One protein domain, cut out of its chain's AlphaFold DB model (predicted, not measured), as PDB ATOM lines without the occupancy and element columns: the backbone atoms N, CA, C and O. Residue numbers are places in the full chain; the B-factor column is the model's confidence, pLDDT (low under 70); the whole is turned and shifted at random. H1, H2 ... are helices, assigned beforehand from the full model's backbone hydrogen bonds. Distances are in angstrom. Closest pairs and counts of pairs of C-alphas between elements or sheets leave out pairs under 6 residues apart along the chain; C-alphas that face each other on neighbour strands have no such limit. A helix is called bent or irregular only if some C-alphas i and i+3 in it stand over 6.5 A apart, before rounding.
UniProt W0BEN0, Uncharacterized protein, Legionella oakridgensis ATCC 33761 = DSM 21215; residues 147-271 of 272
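AT A GLANCE: This is residues 147 to 271 of the 272 residues of an uncharacterized protein of Legionella oakridgensis ATCC 33761 = DSM 21215 (UniProt W0BEN0). The longest helix, H7, runs along one side of a rounded helical body and pairs with H6 as a hairpin. H4 forms the core, surrounded by H2, H3, H5 and H6, while H1 crosses the side away from H7. The 125 printed residues include seven named helices, H1 to H7 in chain order, and no named strand: class all helix. The whole is compact, radius of gyration of the C-alphas 14.3 A, spanning 36 by 34 by 28 A.

HOW THE PARTS SIT: H7, residues 249 to 269, touches H6, residues 234 to 244, at a shallow tilt of 10 degrees, opposite ways; the closest C-alphas, Lys 244 and His 252, are 6.1 A apart. H6 touches the hub H4, residues 200 to 209, at Ser 236 and Asp 202, 6.2 A between C-alphas. H3, residues 186 to 196, H4 and H5, residues 213 to 226, form an up and down bundle, each running against the one before. H5 touches H4 with residues 216 to 220 alone, closest C-alphas Arg 216 and Leu 208, 5.3 A. H2, residues 168 to 178, touches H4, closest C-alphas Ala 172 and Ile 203, 5.3 A. H1, residues 147 to 162, is close to H3 but not clearly touching, Leu 153 to Asp 193, 6.8 A between C-alphas. H1 and H7 are apart. Every O i to N i+4 pair is within hydrogen-bond range in H1, H2, H3 and H6, against 4 of 6 in H4, 9 of 10 in H5 and 15 of 17 in H7.

IN THESE COORDINATES: H1 begins at C-alpha 147 (215.279, 240.925, 301.115) and is 22.6 A long. H5 is 20.1 A. H7 is 31.0 A, ending at C-alpha 269 (244.984, 251.052, 303.121); it is irregular, C-alphas 250 and 253 being 7.1 A apart.

THE WHOLE: The farthest C-alphas, Ala 181 and Arg 271, are 44.2 A apart. The printed part has no cut and no long link. pLDDT is under 70 at residues 147 to 151, 180 to 181 and 266 to 271.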
ATOM      1  N   GLU A 147     215.466 241.198 302.539       43.56
ATOM      2  CA  GLU A 147     215.279 240.925 301.115       43.56
ATOM      3  C   GLU A 147     214.837 242.173 300.332       43.56
ATOM      4  O   GLU A 147     215.302 242.365 299.207       43.56
ATOM      5  N   ASP A 148     214.062 243.083 300.926       41.53
ATOM      6  CA  ASP A 148     213.544 244.250 300.206       41.53
ATOM      7  C   ASP A 148     214.501 245.450 300.248       41.53
ATOM      8  O   ASP A 148     214.598 246.191 299.273       41.53
ATOM      9  N   THR A 149     215.330 245.588 301.294       46.59
ATOM     10  CA  THR A 149     216.456 246.546 301.280       46.59
ATOM     11  C   THR A 149     217.432 246.225 300.141       46.59
ATOM     12  O   THR A 149     218.014 247.115 299.522       46.59
ATOM     13  N   ILE A 150     217.609 244.933 299.831       53.41
ATOM     14  CA  ILE A 150     218.391 244.499 298.667       53.41
ATOM     15  C   ILE A 150     217.670 244.892 297.371       53.41
ATOM     16  O   ILE A 150     218.340 245.328 296.438       53.41
ATOM     17  N   SER A 151     216.338 244.786 297.322       60.97
ATOM     18  CA  SER A 151     215.520 245.225 296.184       60.97
ATOM     19  C   SER A 151     215.668 246.728 295.915       60.97
ATOM     20  O   SER A 151     216.039 247.107 294.808       60.97
ATOM     21  N   HIS A 152     215.533 247.578 296.939       71.12
ATOM     22  CA  HIS A 152     215.698 249.032 296.817       71.12
ATOM     23  C   HIS A 152     217.098 249.430 296.316       71.12
ATOM     24  O   HIS A 152     217.248 250.188 295.353       71.12
ATOM     25  N   LEU A 153     218.152 248.854 296.907       71.38
ATOM     26  CA  LEU A 153     219.528 249.099 296.460       71.38
ATOM     27  C   LEU A 153     219.791 248.574 295.042       71.38
ATOM     28  O   LEU A 153     220.682 249.093 294.365       71.38
ATOM     29  N   ASN A 154     219.065 247.545 294.596       74.50
ATOM     30  CA  ASN A 154     219.123 247.089 293.211       74.50
ATOM     31  C   ASN A 154     218.437 248.092 292.284       74.50
ATOM     32  O   ASN A 154     219.056 248.453 291.297       74.50
ATOM     33  N   SER A 155     217.275 248.648 292.637       77.06
ATOM     34  CA  SER A 155     216.620 249.693 291.835       77.06
ATOM     35  C   SER A 155     217.498 250.936 291.653       77.06
ATOM     36  O   SER A 155     217.616 251.455 290.545       77.06
ATOM     37  N   ILE A 156     218.186 251.388 292.710       81.06
ATOM     38  CA  ILE A 156     219.158 252.491 292.594       81.06
ATOM     39  C   ILE A 156     220.317 252.096 291.667       81.06
ATOM     40  O   ILE A 156     220.801 252.920 290.891       81.06
ATOM     41  N   ARG A 157     220.786 250.845 291.743       84.06
ATOM     42  CA  ARG A 157     221.882 250.356 290.899       84.06
ATOM     43  C   ARG A 157     221.467 250.257 289.433       84.06
ATOM     44  O   ARG A 157     222.237 250.704 288.589       84.06
ATOM     45  N   ASP A 158     220.272 249.749 289.161       82.06
ATOM     46  CA  ASP A 158     219.698 249.638 287.822       82.06
ATOM     47  C   ASP A 158     219.554 251.034 287.200       82.06
ATOM     48  O   ASP A 158     220.008 251.255 286.083       82.06
ATOM     49  N   LEU A 159     219.077 252.022 287.967       83.44
ATOM     50  CA  LEU A 159     219.015 253.415 287.516       83.44
ATOM     51  C   LEU A 159     220.404 253.994 287.184       83.44
ATOM     52  O   LEU A 159     220.575 254.690 286.184       83.44
ATOM     53  N   ILE A 160     221.420 253.725 288.011       88.69
ATOM     54  CA  ILE A 160     222.799 254.158 287.719       88.69
ATOM     55  C   ILE A 160     223.328 253.464 286.455       88.69
ATOM     56  O   ILE A 160     224.038 254.094 285.668       88.69
ATOM     57  N   GLU A 161     223.000 252.187 286.253       88.69
ATOM     58  CA  GLU A 161     223.414 251.408 285.085       88.69
ATOM     59  C   GLU A 161     222.743 251.909 283.799       88.69
ATOM     60  O   GLU A 161     223.429 252.102 282.792       88.69
ATOM     61  N   GLU A 162     221.450 252.231 283.842       85.69
ATOM     62  CA  GLU A 162     220.714 252.860 282.737       85.69
ATOM     63  C   GLU A 162     221.329 254.201 282.314       85.69
ATOM     64  O   GLU A 162     221.357 254.539 281.130       85.69
ATOM     65  N   LEU A 163     221.875 254.953 283.272       89.12
ATOM     66  CA  LEU A 163     222.511 256.250 283.037       89.12
ATOM     67  C   LEU A 163     224.037 256.153 282.846       89.12
ATOM     68  O   LEU A 163     224.709 257.182 282.768       89.12
ATOM     69  N   SER A 164     224.603 254.945 282.759       89.62
ATOM     70  CA  SER A 164     226.059 254.722 282.789       89.62
ATOM     71  C   SER A 164     226.830 255.295 281.593       89.62
ATOM     72  O   SER A 164     228.035 255.542 281.703       89.62
ATOM     73  N   ASP A 165     226.147 255.565 280.477       90.00
ATOM     74  CA  ASP A 165     226.716 256.251 279.311       90.00
ATOM     75  C   ASP A 165     226.965 257.753 279.559       90.00
ATOM     76  O   ASP A 165     227.683 258.410 278.795       90.00
ATOM     77  N   LEU A 166     226.381 258.314 280.622       89.31
ATOM     78  CA  LEU A 166     226.509 259.719 280.990       89.31
ATOM     79  C   LEU A 166     227.700 259.967 281.927       89.31
ATOM     80  O   LEU A 166     228.271 259.062 282.538       89.31
ATOM     81  N   SER A 167     228.098 261.235 282.073       92.75
ATOM     82  CA  SER A 167     229.098 261.579 283.083       92.75
ATOM     83  C   SER A 167     228.492 261.514 284.488       92.75
ATOM     84  O   SER A 167     227.310 261.773 284.675       92.75
ATOM     85  N   VAL A 168     229.309 261.266 285.517       92.00
ATOM     86  CA  VAL A 168     228.850 261.262 286.927       92.00
ATOM     87  C   VAL A 168     228.127 262.568 287.307       92.00
ATOM     88  O   VAL A 168     227.235 262.551 288.148       92.00
ATOM     89  N   PHE A 169     228.486 263.700 286.689       91.88
ATOM     90  CA  PHE A 169     227.782 264.967 286.901       91.88
ATOM     91  C   PHE A 169     226.370 264.933 286.322       91.88
ATOM     92  O   PHE A 169     225.435 265.281 287.029       91.88
ATOM     93  N   ASP A 170     226.218 264.446 285.093       86.25
ATOM     94  CA  ASP A 170     224.913 264.312 284.445       86.25
ATOM     95  C   ASP A 170     224.038 263.277 285.171       86.25
ATOM     96  O   ASP A 170     222.834 263.474 285.316       86.25
ATOM     97  N   ILE A 171     224.630 262.192 285.688       90.00
ATOM     98  CA  ILE A 171     223.910 261.221 286.524       90.00
ATOM     99  C   ILE A 171     223.437 261.901 287.815       90.00
ATOM    100  O   ILE A 171     222.269 261.795 288.169       90.00
ATOM    101  N   ALA A 172     224.306 262.651 288.501       92.44
ATOM    102  CA  ALA A 172     223.912 263.394 289.697       92.44
ATOM    103  C   ALA A 172     222.813 264.429 289.404       92.44
ATOM    104  O   ALA A 172     221.884 264.556 290.192       92.44
ATOM    105  N   GLU A 173     222.869 265.120 288.263       85.25
ATOM    106  CA  GLU A 173     221.802 266.023 287.824       85.25
ATOM    107  C   GLU A 173     220.482 265.285 287.565       85.25
ATOM    108  O   GLU A 173     219.430 265.804 287.933       85.25
ATOM    109  N   ASN A 174     220.519 264.065 287.019       86.75
ATOM    110  CA  ASN A 174     219.327 263.223 286.894       86.75
ATOM    111  C   ASN A 174     218.746 262.866 288.266       86.75
ATOM    112  O   ASN A 174     217.544 263.019 288.457       86.75
ATOM    113  N   PHE A 175     219.579 262.484 289.240       87.94
ATOM    114  CA  PHE A 175     219.114 262.281 290.617       87.94
ATOM    115  C   PHE A 175     218.511 263.566 291.189       87.94
ATOM    116  O   PHE A 175     217.419 263.517 291.734       87.94
ATOM    117  N   PHE A 176     219.141 264.730 290.994       86.62
ATOM    118  CA  PHE A 176     218.584 266.002 291.467       86.62
ATOM    119  C   PHE A 176     217.252 266.335 290.812       86.62
ATOM    120  O   PHE A 176     216.415 266.937 291.470       86.62
ATOM    121  N   ALA A 177     217.071 266.001 289.535       78.50
ATOM    122  CA  ALA A 177     215.824 266.222 288.819       78.50
ATOM    123  C   ALA A 177     214.725 265.279 289.328       78.50
ATOM    124  O   ALA A 177     213.640 265.744 289.670       78.50
ATOM    125  N   GLN A 178     215.030 263.986 289.453       75.19
ATOM    126  CA  GLN A 178     214.086 262.960 289.907       75.19
ATOM    127  C   GLN A 178     213.704 263.131 291.379       75.19
ATOM    128  O   GLN A 178     212.552 262.937 291.750       75.19
ATOM    129  N   SER A 179     214.648 263.552 292.221       72.88
ATOM    130  CA  SER A 179     214.414 263.800 293.641       72.88
ATOM    131  C   SER A 179     214.214 265.281 293.968       72.88
ATOM    132  O   SER A 179     214.166 265.639 295.143       72.88
ATOM    133  N   TYR A 180     214.067 266.166 292.970       69.38
ATOM    134  CA  TYR A 180     213.902 267.619 293.175       69.38
ATOM    135  C   TYR A 180     212.735 267.930 294.117       69.38
ATOM    136  O   TYR A 180     212.761 268.865 294.923       69.38
ATOM    137  N   ALA A 181     211.712 267.110 293.956       60.41
ATOM    138  CA  ALA A 181     210.475 266.997 294.689       60.41
ATOM    139  C   ALA A 181     210.616 266.647 296.173       60.41
ATOM    140  O   ALA A 181     209.771 267.012 296.997       60.41
ATOM    141  N   MET A 182     211.675 265.917 296.502       74.81
ATOM    142  CA  MET A 182     211.782 265.234 297.772       74.81
ATOM    143  C   MET A 182     212.119 266.213 298.896       74.81
ATOM    144  O   MET A 182     212.830 267.207 298.688       74.81
ATOM    145  N   PRO A 183     211.591 265.957 300.099       75.00
ATOM    146  CA  PRO A 183     211.933 266.730 301.277       75.00
ATOM    147  C   PRO A 183     213.409 266.522 301.639       75.00
ATOM    148  O   PRO A 183     214.056 265.571 301.204       75.00
ATOM    149  N   ALA A 184     213.984 267.460 302.392       81.44
ATOM    150  CA  ALA A 184     215.430 267.486 302.600       81.44
ATOM    151  C   ALA A 184     215.966 266.227 303.302       81.44
ATOM    152  O   ALA A 184     217.077 265.812 303.005       81.44
ATOM    153  N   ASP A 185     215.193 265.632 304.207       80.25
ATOM    154  CA  ASP A 185     215.503 264.420 304.975       80.25
ATOM    155  C   ASP A 185     215.590 263.149 304.130       80.25
ATOM    156  O   ASP A 185     216.505 262.370 304.373       80.25
ATOM    157  N   PHE A 186     214.781 262.999 303.078       83.62
ATOM    158  CA  PHE A 186     214.930 261.902 302.106       83.62
ATOM    159  C   PHE A 186     216.367 261.795 301.562       83.62
ATOM    160  O   PHE A 186     216.913 260.710 301.366       83.62
ATOM    161  N   PHE A 187     217.031 262.936 301.350       87.81
ATOM    162  CA  PHE A 187     218.403 262.953 300.844       87.81
ATOM    163  C   PHE A 187     219.427 262.413 301.844       87.81
ATOM    164  O   PHE A 187     220.550 262.107 301.442       87.81
ATOM    165  N   ALA A 188     219.091 262.308 303.132       83.94
ATOM    166  CA  ALA A 188     219.960 261.641 304.087       83.94
ATOM    167  C   ALA A 188     220.062 260.146 303.767       83.94
ATOM    168  O   ALA A 188     221.179 259.643 303.622       83.94
ATOM    169  N   ASP A 189     218.923 259.487 303.580       82.19
ATOM    170  CA  ASP A 189     218.854 258.051 303.309       82.19
ATOM    171  C   ASP A 189     219.388 257.737 301.909       82.19
ATOM    172  O   ASP A 189     220.299 256.921 301.768       82.19
ATOM    173  N   LEU A 190     218.996 258.521 300.896       88.19
ATOM    174  CA  LEU A 190     219.529 258.381 299.537       88.19
ATOM    175  C   LEU A 190     221.065 258.481 299.491       88.19
ATOM    176  O   LEU A 190     221.731 257.703 298.806       88.19
ATOM    177  N   VAL A 191     221.668 259.431 300.215       93.12
ATOM    178  CA  VAL A 191     223.135 259.564 300.254       93.12
ATOM    179  C   VAL A 191     223.783 258.348 300.919       93.12
ATOM    180  O   VAL A 191     224.844 257.907 300.469       93.12
ATOM    181  N   ILE A 192     223.178 257.798 301.973       85.56
ATOM    182  CA  ILE A 192     223.670 256.590 302.649       85.56
ATOM    183  C   ILE A 192     223.612 255.384 301.704       85.56
ATOM    184  O   ILE A 192     224.599 254.646 301.587       85.56
ATOM    185  N   ASP A 193     222.505 255.224 300.987       86.62
ATOM    186  CA  ASP A 193     222.300 254.143 300.028       86.62
ATOM    187  C   ASP A 193     223.276 254.227 298.859       86.62
ATOM    188  O   ASP A 193     223.967 253.254 298.543       86.62
ATOM    189  N   LEU A 194     223.452 255.419 298.284       92.38
ATOM    190  CA  LEU A 194     224.426 255.645 297.218       92.38
ATOM    191  C   LEU A 194     225.863 255.343 297.669       92.38
ATOM    192  O   LEU A 194     226.650 254.824 296.881       92.38
ATOM    193  N   TYR A 195     226.230 255.614 298.927       89.50
ATOM    194  CA  TYR A 195     227.549 255.227 299.450       89.50
ATOM    195  C   TYR A 195     227.706 253.722 299.697       89.50
ATOM    196  O   TYR A 195     228.841 253.234 299.769       89.50
ATOM    197  N   SER A 196     226.596 252.997 299.809       85.62
ATOM    198  CA  SER A 196     226.569 251.538 299.938       85.62
ATOM    199  C   SER A 196     226.739 250.827 298.587       85.62
ATOM    200  O   SER A 196     227.079 249.644 298.555       85.62
ATOM    201  N   ILE A 197     226.594 251.555 297.475       86.44
ATOM    202  CA  ILE A 197     226.796 251.082 296.099       86.44
ATOM    203  C   ILE A 197     228.138 251.613 295.576       86.44
ATOM    204  O   ILE A 197     228.464 252.785 295.749       86.44
ATOM    205  N   GLN A 198     228.952 250.771 294.932       84.19
ATOM    206  CA  GLN A 198     230.306 251.161 294.511       84.19
ATOM    207  C   GLN A 198     230.287 252.301 293.477       84.19
ATOM    208  O   GLN A 198     231.072 253.244 293.574       84.19
ATOM    209  N   GLU A 199     229.379 252.220 292.514       86.06
ATOM    210  CA  GLU A 199     229.172 253.186 291.434       86.06
ATOM    211  C   GLU A 199     228.502 254.475 291.948       86.06
ATOM    212  O   GLU A 199     228.741 255.560 291.417       86.06
ATOM    213  N   GLY A 200     227.731 254.375 293.037       89.50
ATOM    214  CA  GLY A 200     226.982 255.477 293.644       89.50
ATOM    215  C   GLY A 200     227.829 256.466 294.447       89.50
ATOM    216  O   GLY A 200     227.416 257.605 294.649       89.50
ATOM    217  N   GLN A 201     229.042 256.101 294.872       91.12
ATOM    218  CA  GLN A 201     229.827 256.903 295.827       91.12
ATOM    219  C   GLN A 201     230.184 258.309 295.325       91.12
ATOM    220  O   GLN A 201     230.193 259.277 296.092       91.12
ATOM    221  N   ASP A 202     230.526 258.429 294.041       92.06
ATOM    222  CA  ASP A 202     230.857 259.722 293.443       92.06
ATOM    223  C   ASP A 202     229.599 260.563 293.189       92.06
ATOM    224  O   ASP A 202     229.648 261.781 293.353       92.06
ATOM    225  N   ILE A 203     228.473 259.918 292.870       94.38
ATOM    226  CA  ILE A 203     227.160 260.559 292.723       94.38
ATOM    227  C   ILE A 203     226.700 261.102 294.085       94.38
ATOM    228  O   ILE A 203     226.336 262.274 294.192       94.38
ATOM    229  N   ALA A 204     226.821 260.305 295.153       94.44
ATOM    230  CA  ALA A 204     226.524 260.704 296.529       94.44
ATOM    231  C   ALA A 204     227.297 261.964 296.935       94.44
ATOM    232  O   ALA A 204     226.729 262.912 297.469       94.44
ATOM    233  N   LEU A 205     228.598 262.022 296.623       95.75
ATOM    234  CA  LEU A 205     229.417 263.191 296.939       95.75
ATOM    235  C   LEU A 205     228.933 264.452 296.207       95.75
ATOM    236  O   LEU A 205     228.969 265.549 296.770       95.75
ATOM    237  N   LEU A 206     228.505 264.308 294.951       96.81
ATOM    238  CA  LEU A 206     228.027 265.425 294.145       96.81
ATOM    239  C   LEU A 206     226.712 266.008 294.664       96.81
ATOM    240  O   LEU A 206     226.449 267.166 294.362       96.81
ATOM    241  N   HIS A 207     225.957 265.319 295.526       95.81
ATOM    242  CA  HIS A 207     224.770 265.888 296.181       95.81
ATOM    243  C   HIS A 207     225.081 267.108 297.064       95.81
ATOM    244  O   HIS A 207     224.208 267.938 297.313       95.81
ATOM    245  N   LEU A 208     226.348 267.329 297.435       96.62
ATOM    246  CA  LEU A 208     226.796 268.610 297.991       96.62
ATOM    247  C   LEU A 208     226.592 269.798 297.028       96.62
ATOM    248  O   LEU A 208     226.733 270.946 297.438       96.62
ATOM    249  N   LEU A 209     226.287 269.561 295.757       95.94
ATOM    250  CA  LEU A 209     226.029 270.580 294.741       95.94
ATOM    251  C   LEU A 209     224.546 270.797 294.461       95.94
ATOM    252  O   LEU A 209     224.218 271.595 293.584       95.94
ATOM    253  N   HIS A 210     223.660 270.133 295.207       94.81
ATOM    254  CA  HIS A 210     222.223 270.230 294.997       94.81
ATOM    255  C   HIS A 210     221.752 271.702 294.959       94.81
ATOM    256  O   HIS A 210     222.217 272.514 295.769       94.81
ATOM    257  N   PRO A 211     220.831 272.094 294.055       90.12
ATOM    258  CA  PRO A 211     220.425 273.493 293.893       90.12
ATOM    259  C   PRO A 211     219.758 274.084 295.147       90.12
ATOM    260  O   PRO A 211     219.993 275.248 295.484       90.12
ATOM    261  N   LYS A 212     218.984 273.279 295.887       90.12
ATOM    262  CA  LYS A 212     218.323 273.691 297.139       90.12
ATOM    263  C   LYS A 212     219.296 273.714 298.325       90.12
ATOM    264  O   LYS A 212     219.987 272.731 298.584       90.12
ATOM    265  N   GLU A 213     219.328 274.825 299.063       91.62
ATOM    266  CA  GLU A 213     220.222 275.017 300.219       91.62
ATOM    267  C   GLU A 213     219.923 274.067 301.381       91.62
ATOM    268  O   GLU A 213     220.850 273.517 301.967       91.62
ATOM    269  N   GLU A 214     218.646 273.840 301.680       91.94
ATOM    270  CA  GLU A 214     218.202 272.922 302.735       91.94
ATOM    271  C   GLU A 214     218.680 271.483 302.498       91.94
ATOM    272  O   GLU A 214     219.175 270.838 303.420       91.94
ATOM    273  N   VAL A 215     218.650 271.025 301.242       93.00
ATOM    274  CA  VAL A 215     219.177 269.712 300.850       93.00
ATOM    275  C   VAL A 215     220.690 269.676 301.029       93.00
ATOM    276  O   VAL A 215     221.209 268.757 301.652       93.00
ATOM    277  N   ARG A 216     221.418 270.705 300.570       95.62
ATOM    278  CA  ARG A 216     222.873 270.794 300.795       95.62
ATOM    279  C   ARG A 216     223.229 270.733 302.281       95.62
ATOM    280  O   ARG A 216     224.181 270.051 302.652       95.62
ATOM    281  N   ALA A 217     222.469 271.423 303.129       94.88
ATOM    282  CA  ALA A 217     222.658 271.386 304.575       94.88
ATOM    283  C   ALA A 217     222.400 269.984 305.150       94.88
ATOM    284  O   ALA A 217     223.200 269.520 305.967       94.88
ATOM    285  N   MET A 218     221.352 269.290 304.687       93.81
ATOM    286  CA  MET A 218     221.100 267.900 305.074       93.81
ATOM    287  C   MET A 218     222.252 266.985 304.653       93.81
ATOM    288  O   MET A 218     222.807 266.283 305.489       93.81
ATOM    289  N   VAL A 219     222.697 267.056 303.395       96.12
ATOM    290  CA  VAL A 219     223.802 266.231 302.877       96.12
ATOM    291  C   VAL A 219     225.086 266.456 303.682       96.12
ATOM    292  O   VAL A 219     225.795 265.501 303.997       96.12
ATOM    293  N   VAL A 220     225.384 267.701 304.073       96.75
ATOM    294  CA  VAL A 220     226.519 268.012 304.959       96.75
ATOM    295  C   VAL A 220     226.368 267.336 306.325       96.75
ATOM    296  O   VAL A 220     227.338 266.767 306.833       96.75
ATOM    297  N   ALA A 221     225.176 267.387 306.925       94.50
ATOM    298  CA  ALA A 221     224.900 266.745 308.207       94.50
ATOM    299  C   ALA A 221     225.004 265.213 308.116       94.50
ATOM    300  O   ALA A 221     225.626 264.591 308.976       94.50
ATOM    301  N   THR A 222     224.486 264.610 307.049       93.06
ATOM    302  CA  THR A 222     224.579 263.169 306.793       93.06
ATOM    303  C   THR A 222     226.028 262.735 306.605       93.06
ATOM    304  O   THR A 222     226.490 261.798 307.260       93.06
ATOM    305  N   LEU A 223     226.790 263.458 305.775       94.12
ATOM    306  CA  LEU A 223     228.210 263.189 305.564       94.12
ATOM    307  C   LEU A 223     228.997 263.255 306.869       94.12
ATOM    308  O   LEU A 223     229.822 262.380 307.100       94.12
ATOM    309  N   GLU A 224     228.719 264.204 307.762       93.19
ATOM    310  CA  GLU A 224     229.378 264.265 309.074       93.19
ATOM    311  C   GLU A 224     229.289 262.940 309.847       93.19
ATOM    312  O   GLU A 224     230.255 262.536 310.496       93.19
ATOM    313  N   VAL A 225     228.156 262.242 309.745       89.81
ATOM    314  CA  VAL A 225     227.906 260.976 310.443       89.81
ATOM    315  C   VAL A 225     228.628 259.797 309.780       89.81
ATOM    316  O   VAL A 225     229.081 258.877 310.471       89.81
ATOM    317  N   ILE A 226     228.750 259.798 308.449       89.00
ATOM    318  CA  ILE A 226     229.233 258.635 307.682       89.00
ATOM    319  C   ILE A 226     230.655 258.778 307.130       89.00
ATOM    320  O   ILE A 226     231.265 257.773 306.765       89.00
ATOM    321  N   ILE A 227     231.227 259.985 307.098       88.19
ATOM    322  CA  ILE A 227     232.516 260.289 306.450       88.19
ATOM    323  C   ILE A 227     233.686 259.466 307.003       88.19
ATOM    324  O   ILE A 227     234.616 259.119 306.274       88.19
ATOM    325  N   ASP A 228     233.628 259.118 308.291       83.88
ATOM    326  CA  ASP A 228     234.626 258.291 308.974       83.88
ATOM    327  C   ASP A 228     234.388 256.781 308.771       83.88
ATOM    328  O   ASP A 228     235.197 255.953 309.196       83.88
ATOM    329  N   LYS A 229     233.312 256.385 308.085       83.69
ATOM    330  CA  LYS A 229     233.012 254.994 307.702       83.69
ATOM    331  C   LYS A 229     233.323 254.735 306.230       83.69
ATOM    332  O   LYS A 229     233.861 253.676 305.920       83.69
ATOM    333  N   ILE A 230     233.110 255.722 305.364       85.25
ATOM    334  CA  ILE A 230     233.391 255.630 303.925       85.25
ATOM    335  C   ILE A 230     234.872 255.885 303.596       85.25
ATOM    336  O   ILE A 230     235.630 256.416 304.412       85.25
ATOM    337  N   THR A 231     235.306 255.478 302.400       83.69
ATOM    338  CA  THR A 231     236.651 255.764 301.877       83.69
ATOM    339  C   THR A 231     236.537 256.461 300.532       83.69
ATOM    340  O   THR A 231     236.153 255.846 299.545       83.69
ATOM    341  N   LEU A 232     236.915 257.735 300.488       86.12
ATOM    342  CA  LEU A 232     236.906 258.516 299.254       86.12
ATOM    343  C   LEU A 232     238.126 258.202 298.377       86.12
ATOM    344  O   LEU A 232     239.265 258.147 298.858       86.12
ATOM    345  N   ASN A 233     237.902 258.041 297.072       83.94
ATOM    346  CA  ASN A 233     238.981 257.875 296.104       83.94
ATOM    347  C   ASN A 233     239.678 259.229 295.817       83.94
ATOM    348  O   ASN A 233     239.254 260.293 296.275       83.94
ATOM    349  N   SER A 234     240.787 259.218 295.069       84.62
ATOM    350  CA  SER A 234     241.555 260.445 294.789       84.62
ATOM    351  C   SER A 234     240.776 261.496 293.992       84.62
ATOM    352  O   SER A 234     241.013 262.694 294.162       84.62
ATOM    353  N   MET A 235     239.859 261.059 293.127       87.44
ATOM    354  CA  MET A 235     239.000 261.940 292.343       87.44
ATOM    355  C   MET A 235     237.927 262.567 293.236       87.44
ATOM    356  O   MET A 235     237.806 263.791 293.246       87.44
ATOM    357  N   SER A 236     237.244 261.771 294.064       89.06
ATOM    358  CA  SER A 236     236.267 262.246 295.053       89.06
ATOM    359  C   SER A 236     236.899 263.245 296.029       89.06
ATOM    360  O   SER A 236     236.336 264.302 296.291       89.06
ATOM    361  N   LEU A 237     238.120 262.984 296.514       89.12
ATOM    362  CA  LEU A 237     238.850 263.923 297.377       89.12
ATOM    363  C   LEU A 237     239.154 265.255 296.685       89.12
ATOM    364  O   LEU A 237     239.010 266.317 297.290       89.12
ATOM    365  N   SER A 238     239.558 265.204 295.414       89.06
ATOM    366  CA  SER A 238     239.810 266.411 294.620       89.06
ATOM    367  C   SER A 238     238.521 267.202 294.381       89.06
ATOM    368  O   SER A 238     238.526 268.427 294.489       89.06
ATOM    369  N   ARG A 239     237.402 266.509 294.125       93.31
ATOM    370  CA  ARG A 239     236.071 267.123 294.016       93.31
ATOM    371  C   ARG A 239     235.658 267.772 295.331       93.31
ATOM    372  O   ARG A 239     235.334 268.950 295.325       93.31
ATOM    373  N   LEU A 240     235.756 267.071 296.461       94.56
ATOM    374  CA  LEU A 240     235.412 267.617 297.779       94.56
ATOM    375  C   LEU A 240     236.225 268.884 298.107       94.56
ATOM    376  O   LEU A 240     235.678 269.856 298.627       94.56
ATOM    377  N   GLN A 241     237.510 268.911 297.738       92.88
ATOM    378  CA  GLN A 241     238.359 270.099 297.873       92.88
ATOM    379  C   GLN A 241     237.856 271.281 297.029       92.88
ATOM    380  O   GLN A 241     237.900 272.418 297.500       92.88
ATOM    381  N   ALA A 242     237.392 271.033 295.801       94.44
ATOM    382  CA  ALA A 242     236.819 272.065 294.940       94.44
ATOM    383  C   ALA A 242     235.458 272.551 295.468       94.44
ATOM    384  O   ALA A 242     235.268 273.754 295.643       94.44
ATOM    385  N   ILE A 243     234.564 271.615 295.803       95.38
ATOM    386  CA  ILE A 243     233.214 271.867 296.331       95.38
ATOM    387  C   ILE A 243     233.271 272.724 297.595       95.38
ATOM    388  O   ILE A 243     232.468 273.641 297.742       95.38
ATOM    389  N   LYS A 244     234.259 272.503 298.476       95.56
ATOM    390  CA  LYS A 244     234.476 273.327 299.678       95.56
ATOM    391  C   LYS A 244     234.410 274.828 299.379       95.56
ATOM    392  O   LYS A 244     233.824 275.586 300.145       95.56
ATOM    393  N   HIS A 245     235.004 275.268 298.270       94.44
ATOM    394  CA  HIS A 245     235.073 276.685 297.915       94.44
ATOM    395  C   HIS A 245     233.740 277.278 297.443       94.44
ATOM    396  O   HIS A 245     233.639 278.497 297.336       94.44
ATOM    397  N   TRP A 246     232.731 276.448 297.184       93.62
ATOM    398  CA  TRP A 246     231.374 276.885 296.848       93.62
ATOM    399  C   TRP A 246     230.479 277.003 298.088       93.62
ATOM    400  O   TRP A 246     229.390 277.565 298.009       93.62
ATOM    401  N   TYR A 247     230.952 276.529 299.247       95.38
ATOM    402  CA  TYR A 247     230.269 276.666 300.528       95.38
ATOM    403  C   TYR A 247     230.751 277.897 301.312       95.38
ATOM    404  O   TYR A 247     231.909 278.316 301.168       95.38
ATOM    405  N   PRO A 248     229.902 278.457 302.199       93.81
ATOM    406  CA  PRO A 248     230.303 279.513 303.121       93.81
ATOM    407  C   PRO A 248     231.529 279.129 303.971       93.81
ATOM    408  O   PRO A 248     231.667 277.961 304.349       93.81
ATOM    409  N   PRO A 249     232.389 280.097 304.360       94.00
ATOM    410  CA  PRO A 249     233.595 279.831 305.151       94.00
ATOM    411  C   PRO A 249     233.357 279.072 306.463       94.00
ATOM    412  O   PRO A 249     234.253 278.371 306.929       94.00
ATOM    413  N   SER A 250     232.155 279.169 307.040       93.94
ATOM    414  CA  SER A 250     231.757 278.432 308.246       93.94
ATOM    415  C   SER A 250     231.860 276.911 308.099       93.94
ATOM    416  O   SER A 250     232.089 276.229 309.091       93.94
ATOM    417  N   TYR A 251     231.739 276.376 306.879       93.94
ATOM    418  CA  TYR A 251     231.844 274.940 306.605       93.94
ATOM    419  C   TYR A 251     233.275 274.483 306.285       93.94
ATOM    420  O   TYR A 251     233.559 273.287 306.262       93.94
ATOM    421  N   HIS A 252     234.212 275.403 306.025       95.88
ATOM    422  CA  HIS A 252     235.522 275.031 305.469       95.88
ATOM    423  C   HIS A 252     236.351 274.175 306.427       95.88
ATOM    424  O   HIS A 252     237.020 273.247 305.978       95.88
ATOM    425  N   GLU A 253     236.272 274.437 307.734       95.00
ATOM    426  CA  GLU A 253     236.975 273.639 308.745       95.00
ATOM    427  C   GLU A 253     236.473 272.188 308.780       95.00
ATOM    428  O   GLU A 253     237.274 271.250 308.838       95.00
ATOM    429  N   GLN A 254     235.154 271.996 308.667       94.62
ATOM    430  CA  GLN A 254     234.526 270.679 308.601       94.62
ATOM    431  C   GLN A 254     235.004 269.900 307.368       94.62
ATOM    432  O   GLN A 254     235.478 268.769 307.502       94.62
ATOM    433  N   PHE A 255     234.978 270.524 306.188       95.62
ATOM    434  CA  PHE A 255     235.445 269.911 304.941       95.62
ATOM    435  C   PHE A 255     236.943 269.581 304.996       95.62
ATOM    436  O   PHE A 255     237.360 268.487 304.611       95.62
ATOM    437  N   ASP A 256     237.773 270.482 305.529       95.00
ATOM    438  CA  ASP A 256     239.212 270.240 305.674       95.00
ATOM    439  C   ASP A 256     239.506 269.059 306.608       95.00
ATOM    440  O   ASP A 256     240.450 268.295 306.374       95.00
ATOM    441  N   ARG A 257     238.701 268.875 307.659       94.62
ATOM    442  CA  ARG A 257     238.788 267.705 308.540       94.62
ATOM    443  C   ARG A 257     238.419 266.421 307.795       94.62
ATOM    444  O   ARG A 257     239.184 265.459 307.872       94.62
ATOM    445  N   TRP A 258     237.319 266.411 307.043       94.19
ATOM    446  CA  TRP A 258     236.892 265.257 306.240       94.19
ATOM    447  C   TRP A 258     237.964 264.806 305.246       94.19
ATOM    448  O   TRP A 258     238.310 263.620 305.189       94.19
ATOM    449  N   ILE A 259     238.554 265.762 304.522       92.00
ATOM    450  CA  ILE A 259     239.629 265.520 303.553       92.00
ATOM    451  C   ILE A 259     240.861 264.950 304.263       92.00
ATOM    452  O   ILE A 259     241.397 263.919 303.852       92.00
ATOM    453  N   LYS A 260     241.304 265.568 305.368       89.62
ATOM    454  CA  LYS A 260     242.468 265.092 306.140       89.62
ATOM    455  C   LYS A 260     242.266 263.674 306.677       89.62
ATOM    456  O   LYS A 260     243.206 262.877 306.625       89.62
ATOM    457  N   ASN A 261     241.079 263.358 307.192       86.50
ATOM    458  CA  ASN A 261     240.761 262.029 307.718       86.50
ATOM    459  C   ASN A 261     240.799 260.971 306.607       86.50
ATOM    460  O   ASN A 261     241.471 259.947 306.759       86.50
ATOM    461  N   ASN A 262     240.172 261.247 305.461       86.31
ATOM    462  CA  ASN A 262     240.148 260.318 304.332       86.31
ATOM    463  C   ASN A 262     241.533 260.116 303.698       86.31
ATOM    464  O   ASN A 262     241.923 258.977 303.438       86.31
ATOM    465  N   VAL A 263     242.341 261.173 303.542       82.25
ATOM    466  CA  VAL A 263     243.725 261.056 303.038       82.25
ATOM    467  C   VAL A 263     244.571 260.160 303.944       82.25
ATOM    468  O   VAL A 263     245.286 259.280 303.459       82.25
ATOM    469  N   LYS A 264     244.474 260.330 305.271       77.94
ATOM    470  CA  LYS A 264     245.194 259.476 306.229       77.94
ATOM    471  C   LYS A 264     244.782 258.007 306.101       77.94
ATOM    472  O   LYS A 264     245.655 257.143 306.109       77.94
ATOM    473  N   ARG A 265     243.486 257.713 305.945       74.88
ATOM    474  CA  ARG A 265     242.984 256.334 305.792       74.88
ATOM    475  C   ARG A 265     243.393 255.708 304.458       74.88
ATOM    476  O   ARG A 265     243.869 254.573 304.452       74.88
ATOM    477  N   GLY A 266     243.322 256.457 303.357       63.53
ATOM    478  CA  GLY A 266     243.769 255.997 302.037       63.53
ATOM    479  C   GLY A 266     245.258 255.622 301.996       63.53
ATOM    480  O   GLY A 266     245.637 254.638 301.360       63.53
ATOM    481  N   LEU A 267     246.105 256.343 302.742       59.56
ATOM    482  CA  LEU A 267     247.535 256.031 302.887       59.56
ATOM    483  C   LEU A 267     247.811 254.772 303.728       59.56
ATOM    484  O   LEU A 267     248.815 254.102 303.497       59.56
ATOM    485  N   VAL A 268     246.947 254.448 304.695       58.12
ATOM    486  CA  VAL A 268     247.063 253.231 305.522       58.12
ATOM    487  C   VAL A 268     246.584 252.000 304.753       58.12
ATOM    488  O   VAL A 268     247.214 250.950 304.849       58.12
ATOM    489  N   SER A 269     245.523 252.137 303.953       52.31
ATOM    490  CA  SER A 269     244.984 251.052 303.121       52.31
ATOM    491  C   SER A 269     245.978 250.593 302.042       52.31
ATOM    492  O   SER A 269     246.210 249.403 301.893       52.31
ATOM    493  N   ARG A 270     246.688 251.524 301.380       47.41
ATOM    494  CA  ARG A 270     247.729 251.211 300.371       47.41
ATOM    495  C   ARG A 270     249.033 250.607 300.923       47.41
ATOM    496  O   ARG A 270     249.930 250.307 300.141       47.41
ATOM    497  N   ARG A 271     249.198 250.519 302.247       43.44
ATOM    498  CA  ARG A 271     250.401 249.964 302.903       43.44
ATOM    499  C   ARG A 271     250.204 248.545 303.449       43.44
ATOM    500  O   ARG A 271     251.157 247.999 304.002       43.44
TER     501      ARG A 271